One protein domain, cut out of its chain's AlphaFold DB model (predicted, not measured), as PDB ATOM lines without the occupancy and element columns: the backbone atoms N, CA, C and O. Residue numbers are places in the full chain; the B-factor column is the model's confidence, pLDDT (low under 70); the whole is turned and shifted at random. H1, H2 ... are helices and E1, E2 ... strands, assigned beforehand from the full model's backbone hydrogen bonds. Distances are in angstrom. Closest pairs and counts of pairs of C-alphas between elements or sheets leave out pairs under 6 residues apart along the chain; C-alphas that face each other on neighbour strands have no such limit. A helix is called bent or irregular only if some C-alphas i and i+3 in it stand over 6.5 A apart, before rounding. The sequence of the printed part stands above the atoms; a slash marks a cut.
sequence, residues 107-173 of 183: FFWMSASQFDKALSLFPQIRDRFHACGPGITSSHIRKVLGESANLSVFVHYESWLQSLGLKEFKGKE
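AT A GLANCE: This is residues 107 to 173 of the 183 residues of an uncharacterized protein of Leptospira borgpetersenii serovar Pomona str. 200901868 (UniProt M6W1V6). A small parallel sheet of three short strands makes the core, with H3 over one face and H4 over the other. H1 packs beside H3 and only grazes the sheet, and the short H2 leads from H1 back to E2; residues 119 to 124, around the turn between H1 and H2, stick out. The printed part has 67 residues, with four named helices and three named strands in the order E1 H1 H2 E2 H3 E3 H4; the sheet's order is E1 E2 E3, and the class is mixed, helices and strands. It is compact, with a radius of gyration of the C-alphas of 11.8 A, and rounded, spanning 30 by 24 by 19 A.

HOW THE PARTS SIT: E1, residues 107 to 109, is an edge strand and the parallel neighbour of E2, residues 129 to 132, at 25 degrees; N 109 and O 131 are 2.8 A apart, within hydrogen-bond range. E2 is the inner strand, and E3, residues 151 to 153, is its other parallel neighbour at 29 degrees, with N 152 and O 130 at 2.9 A. Two strand-helix-strand units, parallel neighbour strands joined through helices, follow each other: E1, H1 of residues 112 to 121, H2 of residues 123 to 127, E2; and E2, H3 of residues 136 to 145, E3. Both crossovers are right-handed. H1 only grazes the sheet, with residues 112 to 118. H1 touches H3, the closest C-alphas being those of Ala 112 and Thr 137 at 4.6 A; they run the same way at a shallow tilt of 33 degrees, only just short of steep. H2 is not on the sheet and is close to H1 but not clearly touching, with the C-alphas of Leu 119 and Ile 125 closest at 6.4 A. H3 is on the sheet at a height of 9.4 A and runs along the strands, at 0 degrees to E2 on the local plane. H4, residues 157 to 163, is on the opposite face at a height of 9.3 A, over E2 and only just slantwise to the strands at 32 degrees on the local plane. Every O i to N i+4 pair is within hydrogen-bond range in H1, H3 and H4; H2 has 0 of 1, and 1 of 2 O i to N i+3 pairs.

IN THESE COORDINATES: E1 begins at C-alpha 107 (1.565, 21.730, 78.067) and is 6.3 A long. H1 is 14.4 A long and H2 9.0 A; H2 is only just irregular, with C-alphas 124 and 127 at 6.9 A. E2 is 10.5 A long, H3 14.2 A and E3 6.7 A. H4, 9.9 A long, ends at C-alpha 163 (2.548, 8.960, 79.390).

THE WHOLE: The two C-alphas farthest apart are those of Glu 147 and Lys 172, 31.9 A. The printed part has no cut, and the links between named elements are tight. The mean pLDDT of the printed part is 91.2; residues 172 to 173 are under 70.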
ATOM      1  N   PHE A 107       1.334  21.054  79.340       94.88
ATOM      2  CA  PHE A 107       1.565  21.730  78.067       94.88
ATOM      3  C   PHE A 107       2.561  20.955  77.222       94.88
ATOM      4  O   PHE A 107       3.622  20.594  77.718       94.88
ATOM      5  N   PHE A 108       2.255  20.770  75.939       94.69
ATOM      6  CA  PHE A 108       3.215  20.267  74.964       94.69
ATOM      7  C   PHE A 108       3.576  21.371  73.974       94.69
ATOM      8  O   PHE A 108       2.706  21.902  73.283       94.69
ATOM      9  N   TRP A 109       4.857  21.720  73.903       93.00
ATOM     10  CA  TRP A 109       5.354  22.826  73.092       93.00
ATOM     11  C   TRP A 109       5.977  22.325  71.793       93.00
ATOM     12  O   TRP A 109       6.945  21.564  71.807       93.00
ATOM     13  N   MET A 110       5.459  22.808  70.661       85.81
ATOM     14  CA  MET A 110       6.009  22.494  69.336       85.81
ATOM     15  C   MET A 110       7.163  23.429  68.941       85.81
ATOM     16  O   MET A 110       7.892  23.130  67.995       85.81
ATOM     17  N   SER A 111       7.323  24.567  69.624       84.25
ATOM     18  CA  SER A 111       8.464  25.474  69.466       84.25
ATOM     19  C   SER A 111       8.707  26.330  70.711       84.25
ATOM     20  O   SER A 111       7.777  26.649  71.455       84.25
ATOM     21  N   ALA A 112       9.953  26.779  70.886       87.81
ATOM     22  CA  ALA A 112      10.342  27.746  71.917       87.81
ATOM     23  C   ALA A 112       9.524  29.050  71.853       87.81
ATOM     24  O   ALA A 112       9.075  29.554  72.876       87.81
ATOM     25  N   SER A 113       9.244  29.556  70.649       84.38
ATOM     26  CA  SER A 113       8.461  30.785  70.465       84.38
ATOM     27  C   SER A 113       7.014  30.673  70.961       84.38
ATOM     28  O   SER A 113       6.462  31.652  71.461       84.38
ATOM     29  N   GLN A 114       6.394  29.492  70.848       86.88
ATOM     30  CA  GLN A 114       5.055  29.253  71.394       86.88
ATOM     31  C   GLN A 114       5.073  29.249  72.918       86.88
ATOM     32  O   GLN A 114       4.186  29.836  73.537       86.88
ATOM     33  N   PHE A 115       6.094  28.623  73.502       92.06
ATOM     34  CA  PHE A 115       6.322  28.638  74.941       92.06
ATOM     35  C   PHE A 115       6.523  30.068  75.460       92.06
ATOM     36  O   PHE A 115       5.801  30.482  76.362       92.06
ATOM     37  N   ASP A 116       7.416  30.850  74.847       91.31
ATOM     38  CA  ASP A 116       7.685  32.235  75.259       91.31
ATOM     39  C   ASP A 116       6.427  33.100  75.184       91.31
ATOM     40  O   ASP A 116       6.113  33.850  76.111       91.31
ATOM     41  N   LYS A 117       5.661  32.971  74.092       88.56
ATOM     42  CA  LYS A 117       4.410  33.714  73.927       88.56
ATOM     43  C   LYS A 117       3.397  33.329  75.002       88.56
ATOM     44  O   LYS A 117       2.822  34.222  75.623       88.56
ATOM     45  N   ALA A 118       3.200  32.035  75.250       91.44
ATOM     46  CA  ALA A 118       2.282  31.562  76.278       91.44
ATOM     47  C   ALA A 118       2.708  32.014  77.680       91.44
ATOM     48  O   ALA A 118       1.874  32.519  78.422       91.44
ATOM     49  N   LEU A 119       3.996  31.921  78.013       93.44
ATOM     50  CA  LEU A 119       4.532  32.362  79.300       93.44
ATOM     51  C   LEU A 119       4.413  33.882  79.486       93.44
ATOM     52  O   LEU A 119       4.152  34.339  80.594       93.44
ATOM     53  N   SER A 120       4.554  34.667  78.411       92.56
ATOM     54  CA  SER A 120       4.365  36.125  78.464       92.56
ATOM     55  C   SER A 120       2.917  36.535  78.748       92.56
ATOM     56  O   SER A 120       2.685  37.532  79.425       92.56
ATOM     57  N   LEU A 121       1.947  35.771  78.232       91.88
ATOM     58  CA  LEU A 121       0.516  36.031  78.413       91.88
ATOM     59  C   LEU A 121      -0.016  35.447  79.723       91.88
ATOM     60  O   LEU A 121      -0.897  36.034  80.344       91.88
ATOM     61  N   PHE A 122       0.530  34.307  80.144       93.75
ATOM     62  CA  PHE A 122       0.100  33.564  81.323       93.75
ATOM     63  C   PHE A 122       1.307  33.198  82.202       93.75
ATOM     64  O   PHE A 122       1.693  32.028  82.256       93.75
ATOM     65  N   PRO A 123       1.924  34.156  82.922       94.94
ATOM     66  CA  PRO A 123       3.105  33.890  83.750       94.94
ATOM     67  C   PRO A 123       2.908  32.779  84.792       94.94
ATOM     68  O   PRO A 123       3.863  32.101  85.159       94.94
ATOM     69  N   GLN A 124       1.669  32.539  85.229       94.31
ATOM     70  CA  GLN A 124       1.304  31.474  86.166       94.31
ATOM     71  C   GLN A 124       1.544  30.055  85.631       94.31
ATOM     72  O   GLN A 124       1.543  29.104  86.412       94.31
ATOM     73  N   ILE A 125       1.744  29.876  84.318       95.62
ATOM     74  CA  ILE A 125       2.051  28.550  83.764       95.62
ATOM     75  C   ILE A 125       3.494  28.119  84.045       95.62
ATOM     76  O   ILE A 125       3.821  26.967  83.783       95.62
ATOM     77  N   ARG A 126       4.345  29.016  84.572       95.94
ATOM     78  CA  ARG A 126       5.779  28.788  84.822       95.94
ATOM     79  C   ARG A 126       6.069  27.524  85.635       95.94
ATOM     80  O   ARG A 126       7.030  26.825  85.337       95.94
ATOM     81  N   ASP A 127       5.242  27.247  86.641       94.88
ATOM     82  CA  ASP A 127       5.439  26.135  87.581       94.88
ATOM     83  C   ASP A 127       4.618  24.885  87.204       94.88
ATOM     84  O   ASP A 127       4.507  23.930  87.978       94.88
ATOM     85  N   ARG A 128       4.002  24.880  86.015       96.69
ATOM     86  CA  ARG A 128       3.179  23.769  85.510       96.69
ATOM     87  C   ARG A 128       4.037  22.710  84.813       96.69
ATOM     88  O   ARG A 128       5.251  22.845  84.689       96.69
ATOM     89  N   PHE A 129       3.404  21.624  84.369       97.38
ATOM     90  CA  PHE A 129       4.096  20.547  83.666       97.38
ATOM     91  C   PHE A 129       4.267  20.899  82.191       97.38
ATOM     92  O   PHE A 129       3.299  21.150  81.467       97.38
ATOM     93  N   HIS A 130       5.510  20.884  81.734       97.75
ATOM     94  CA  HIS A 130       5.889  21.155  80.360       97.75
ATOM     95  C   HIS A 130       6.433  19.893  79.700       97.75
ATOM     96  O   HIS A 130       7.134  19.084  80.307       97.75
ATOM     97  N   ALA A 131       6.134  19.747  78.419       97.50
ATOM     98  CA  ALA A 131       6.669  18.710  77.569       97.50
ATOM     99  C   ALA A 131       7.034  19.285  76.201       97.50
ATOM    100  O   ALA A 131       6.437  20.261  75.747       97.50
ATOM    101  N   CYS A 132       8.031  18.703  75.544       95.25
ATOM    102  CA  CYS A 132       8.388  19.032  74.165       95.25
ATOM    103  C   CYS A 132       9.245  17.922  73.543       95.25
ATOM    104  O   CYS A 132       9.612  16.957  74.216       95.25
ATOM    105  N   GLY A 133       9.562  18.079  72.257       92.31
ATOM    106  CA  GLY A 133      10.596  17.290  71.588       92.31
ATOM    107  C   GLY A 133      12.013  17.630  72.067       92.31
ATOM    108  O   GLY A 133      12.219  18.692  72.665       92.31
ATOM    109  N   PRO A 134      12.997  16.755  71.797       91.31
ATOM    110  CA  PRO A 134      14.401  17.057  72.055       91.31
ATOM    111  C   PRO A 134      14.907  18.215  71.174       91.31
ATOM    112  O   PRO A 134      14.233  18.674  70.244       91.31
ATOM    113  N   GLY A 135      16.086  18.731  71.512       88.81
ATOM    114  CA  GLY A 135      16.726  19.847  70.818       88.81
ATOM    115  C   GLY A 135      16.321  21.226  71.345       88.81
ATOM    116  O   GLY A 135      15.996  21.400  72.523       88.81
ATOM    117  N   ILE A 136      16.339  22.223  70.452       88.19
ATOM    118  CA  ILE A 136      16.323  23.667  70.772       88.19
ATOM    119  C   ILE A 136      15.212  24.063  71.754       88.19
ATOM    120  O   ILE A 136      15.465  24.825  72.685       88.19
ATOM    121  N   THR A 137      13.988  23.557  71.572       90.69
ATOM    122  CA  THR A 137      12.857  23.897  72.453       90.69
ATOM    123  C   THR A 137      13.112  23.442  73.887       90.69
ATOM    124  O   THR A 137      12.929  24.229  74.813       90.69
ATOM    125  N   SER A 138      13.586  22.208  74.079       93.56
ATOM    126  CA  SER A 138      13.886  21.676  75.411       93.56
ATOM    127  C   SER A 138      15.022  22.449  76.091       93.56
ATOM    128  O   SER A 138      14.889  22.845  77.251       93.56
ATOM    129  N   SER A 139      16.094  22.756  75.350       91.94
ATOM    130  CA  SER A 139      17.228  23.544  75.846       91.94
ATOM    131  C   SER A 139      16.809  24.963  76.232       91.94
ATOM    132  O   SER A 139      17.228  25.479  77.267       91.94
ATOM    133  N   HIS A 140      15.948  25.591  75.428       93.00
ATOM    134  CA  HIS A 140      15.422  26.926  75.706       93.00
ATOM    135  C   HIS A 140      14.543  26.945  76.957       93.00
ATOM    136  O   HIS A 140      14.748  27.786  77.829       93.00
ATOM    137  N   ILE A 141      13.617  25.991  77.096       94.94
ATOM    138  CA  ILE A 141      12.759  25.909  78.286       94.94
ATOM    139  C   ILE A 141      13.607  25.703  79.547       94.94
ATOM    140  O   ILE A 141      13.383  26.405  80.532       94.94
ATOM    141  N   ARG A 142      14.624  24.825  79.520       95.25
ATOM    142  CA  ARG A 142      15.561  24.664  80.652       95.25
ATOM    143  C   ARG A 142      16.302  25.954  80.980       95.25
ATOM    144  O   ARG A 142      16.417  26.309  82.146       95.25
ATOM    145  N   LYS A 143      16.740  26.707  79.971       94.88
ATOM    146  CA  LYS A 143      17.387  28.008  80.179       94.88
ATOM    147  C   LYS A 143      16.450  29.037  80.826       94.88
ATOM    148  O   LYS A 143      16.897  29.820  81.659       94.88
ATOM    149  N   VAL A 144      15.172  29.059  80.441       95.38
ATOM    150  CA  VAL A 144      14.184  30.039  80.932       95.38
ATOM    151  C   VAL A 144      13.629  29.674  82.314       95.38
ATOM    152  O   VAL A 144      13.409  30.561  83.145       95.38
ATOM    153  N   LEU A 145      13.370  28.389  82.564       96.31
ATOM    154  CA  LEU A 145      12.729  27.900  83.791       96.31
ATOM    155  C   LEU A 145      13.717  27.356  84.830       96.31
ATOM    156  O   LEU A 145      13.384  27.327  86.012       96.31
ATOM    157  N   GLY A 146      14.926  26.981  84.415       95.44
ATOM    158  CA  GLY A 146      15.935  26.319  85.239       95.44
ATOM    159  C   GLY A 146      15.937  24.794  85.081       95.44
ATOM    160  O   GLY A 146      14.982  24.188  84.597       95.44
ATOM    161  N   GLU A 147      17.023  24.154  85.522       93.38
ATOM    162  CA  GLU A 147      17.222  22.700  85.389       93.38
ATOM    163  C   GLU A 147      16.237  21.856  86.211       93.38
ATOM    164  O   GLU A 147      15.929  20.720  85.845       93.38
ATOM    165  N   SER A 148      15.713  22.423  87.301       92.69
ATOM    166  CA  SER A 148      14.713  21.800  88.172       92.69
ATOM    167  C   SER A 148      13.273  21.978  87.678       92.69
ATOM    168  O   SER A 148      12.342  21.637  88.403       92.69
ATOM    169  N   ALA A 149      13.063  22.563  86.495       94.19
ATOM    170  CA  ALA A 149      11.729  22.757  85.945       94.19
ATOM    171  C   ALA A 149      11.030  21.416  85.679       94.19
ATOM    172  O   ALA A 149      11.670  20.424  85.318       94.19
ATOM    173  N   ASN A 150       9.698  21.416  85.771       96.62
ATOM    174  CA  ASN A 150       8.843  20.278  85.431       96.62
ATOM    175  C   ASN A 150       8.785  20.064  83.904       96.62
ATOM    176  O   ASN A 150       7.727  20.196  83.294       96.62
ATOM    177  N   LEU A 151       9.925  19.774  83.274       97.75
ATOM    178  CA  LEU A 151      10.063  19.557  81.837       97.75
ATOM    179  C   LEU A 151      10.360  18.088  81.532       97.75
ATOM    180  O   LEU A 151      11.384  17.550  81.952       97.75
ATOM    181  N   SER A 152       9.505  17.470  80.726       97.25
ATOM    182  CA  SER A 152       9.721  16.135  80.163       97.25
ATOM    183  C   SER A 152       9.960  16.200  78.655       97.25
ATOM    184  O   SER A 152       9.335  16.985  77.946       97.25
ATOM    185  N   VAL A 153      10.872  15.374  78.148       95.94
ATOM    186  CA  VAL A 153      11.215  15.338  76.721       95.94
ATOM    187  C   VAL A 153      10.689  14.045  76.113       95.94
ATOM    188  O   VAL A 153      10.956  12.965  76.630       95.94
ATOM    189  N   PHE A 154       9.948  14.164  75.013       94.88
ATOM    190  CA  PHE A 154       9.374  13.036  74.283       94.88
ATOM    191  C   PHE A 154       9.671  13.182  72.797       94.88
ATOM    192  O   PHE A 154       9.431  14.239  72.226       94.88
ATOM    193  N   VAL A 155      10.123  12.109  72.148       89.88
ATOM    194  CA  VAL A 155      10.397  12.107  70.698       89.88
ATOM    195  C   VAL A 155       9.130  12.436  69.893       89.88
ATOM    196  O   VAL A 155       9.178  13.147  68.888       89.88
ATOM    197  N   HIS A 156       7.971  11.967  70.365       87.12
ATOM    198  CA  HIS A 156       6.680  12.166  69.713       87.12
ATOM    199  C   HIS A 156       5.611  12.672  70.688       87.12
ATOM    200  O   HIS A 156       5.610  12.340  71.875       87.12
ATOM    201  N   TYR A 157       4.669  13.454  70.158       89.31
ATOM    202  CA  TYR A 157       3.512  13.961  70.900       89.31
ATOM    203  C   TYR A 157       2.639  12.818  71.434       89.31
ATOM    204  O   TYR A 157       2.144  12.856  72.556       89.31
ATOM    205  N   GLU A 158       2.510  11.758  70.647       90.75
ATOM    206  CA  GLU A 158       1.761  10.551  70.972       90.75
ATOM    207  C   GLU A 158       2.371   9.822  72.176       90.75
ATOM    208  O   GLU A 158       1.641   9.345  73.043       90.75
ATOM    209  N   SER A 159       3.705   9.800  72.294       92.69
ATOM    210  CA  SER A 159       4.391   9.239  73.467       92.69
ATOM    211  C   SER A 159       4.097  10.044  74.733       92.69
ATOM    212  O   SER A 159       3.917   9.466  75.805       92.69
ATOM    213  N   TRP A 160       3.992  11.370  74.618       94.81
ATOM    214  CA  TRP A 160       3.561  12.213  75.729       94.81
ATOM    215  C   TRP A 160       2.106  11.936  76.117       94.81
ATOM    216  O   TRP A 160       1.827  11.724  77.295       94.81
ATOM    217  N   LEU A 161       1.183  11.849  75.153       93.88
ATOM    218  CA  LEU A 161      -0.206  11.469  75.436       93.88
ATOM    219  C   LEU A 161      -0.287  10.121  76.163       93.88
ATOM    220  O   LEU A 161      -0.969  10.013  77.183       93.88
ATOM    221  N   GLN A 162       0.462   9.123  75.693       94.31
ATOM    222  CA  GLN A 162       0.513   7.807  76.322       94.31
ATOM    223  C   GLN A 162       1.042   7.877  77.759       94.31
ATOM    224  O   GLN A 162       0.505   7.195  78.632       94.31
ATOM    225  N   SER A 163       2.035   8.733  78.030       94.50
ATOM    226  CA  SER A 163       2.548   8.960  79.390       94.50
ATOM    227  C   SER A 163       1.489   9.518  80.350       94.50
ATOM    228  O   SER A 163       1.565   9.288  81.553       94.50
ATOM    229  N   LEU A 164       0.462  10.187  79.815       93.00
ATOM    230  CA  LEU A 164      -0.700  10.690  80.554       93.00
ATOM    231  C   LEU A 164      -1.866   9.683  80.600       93.00
ATOM    232  O   LEU A 164      -2.957  10.024  81.054       93.00
ATOM    233  N   GLY A 165      -1.679   8.457  80.100       93.38
ATOM    234  CA  GLY A 165      -2.739   7.449  79.988       93.38
ATOM    235  C   GLY A 165      -3.755   7.732  78.875       93.38
ATOM    236  O   GLY A 165      -4.844   7.155  78.866       93.38
ATOM    237  N   LEU A 166      -3.422   8.615  77.928       90.81
ATOM    238  CA  LEU A 166      -4.282   8.994  76.812       90.81
ATOM    239  C   LEU A 166      -3.840   8.280  75.531       90.81
ATOM    240  O   LEU A 166      -2.662   8.252  75.193       90.81
ATOM    241  N   LYS A 167      -4.801   7.724  74.785       86.19
ATOM    242  CA  LYS A 167      -4.545   7.175  73.439       86.19
ATOM    243  C   LYS A 167      -4.538   8.256  72.358       86.19
ATOM    244  O   LYS A 167      -3.855   8.118  71.355       86.19
ATOM    245  N   GLU A 168      -5.317   9.308  72.570       86.06
ATOM    246  CA  GLU A 168      -5.505  10.424  71.651       86.06
ATOM    247  C   GLU A 168      -5.916  11.670  72.441       86.06
ATOM    248  O   GLU A 168      -6.375  11.577  73.588       86.06
ATOM    249  N   PHE A 169      -5.767  12.842  71.828       81.94
ATOM    250  CA  PHE A 169      -6.263  14.083  72.403       81.94
ATOM    251  C   PHE A 169      -7.794  14.121  72.321       81.94
ATOM    252  O   PHE A 169      -8.365  14.095  71.238       81.94
ATOM    253  N   LYS A 170      -8.464  14.206  73.474       75.44
ATOM    254  CA  LYS A 170      -9.939  14.242  73.572       75.44
ATOM    255  C   LYS A 170     -10.512  15.647  73.779       75.44
ATOM    256  O   LYS A 170     -11.683  15.799  74.115       75.44
ATOM    257  N   GLY A 171      -9.674  16.676  73.670       72.62
ATOM    258  CA  GLY A 171     -10.088  18.061  73.856       72.62
ATOM    259  C   GLY A 171     -10.624  18.691  72.573       72.62
ATOM    260  O   GLY A 171     -10.537  18.130  71.484       72.62
ATOM    261  N   LYS A 172     -11.140  19.913  72.702       69.31
ATOM    262  CA  LYS A 172     -11.446  20.756  71.546       69.31
ATOM    263  C   LYS A 172     -10.132  21.190  70.900       69.31
ATOM    264  O   LYS A 172      -9.306  21.806  71.574       69.31
ATOM    265  N   GLU A 173      -9.951  20.901  69.614       63.62
ATOM    266  CA  GLU A 173      -8.879  21.522  68.839       63.62
ATOM    267  C   GLU A 173      -9.123  23.031  68.796       63.62
ATOM    268  O   GLU A 173     -10.062  23.536  68.179       63.62
TER     269      GLU A 173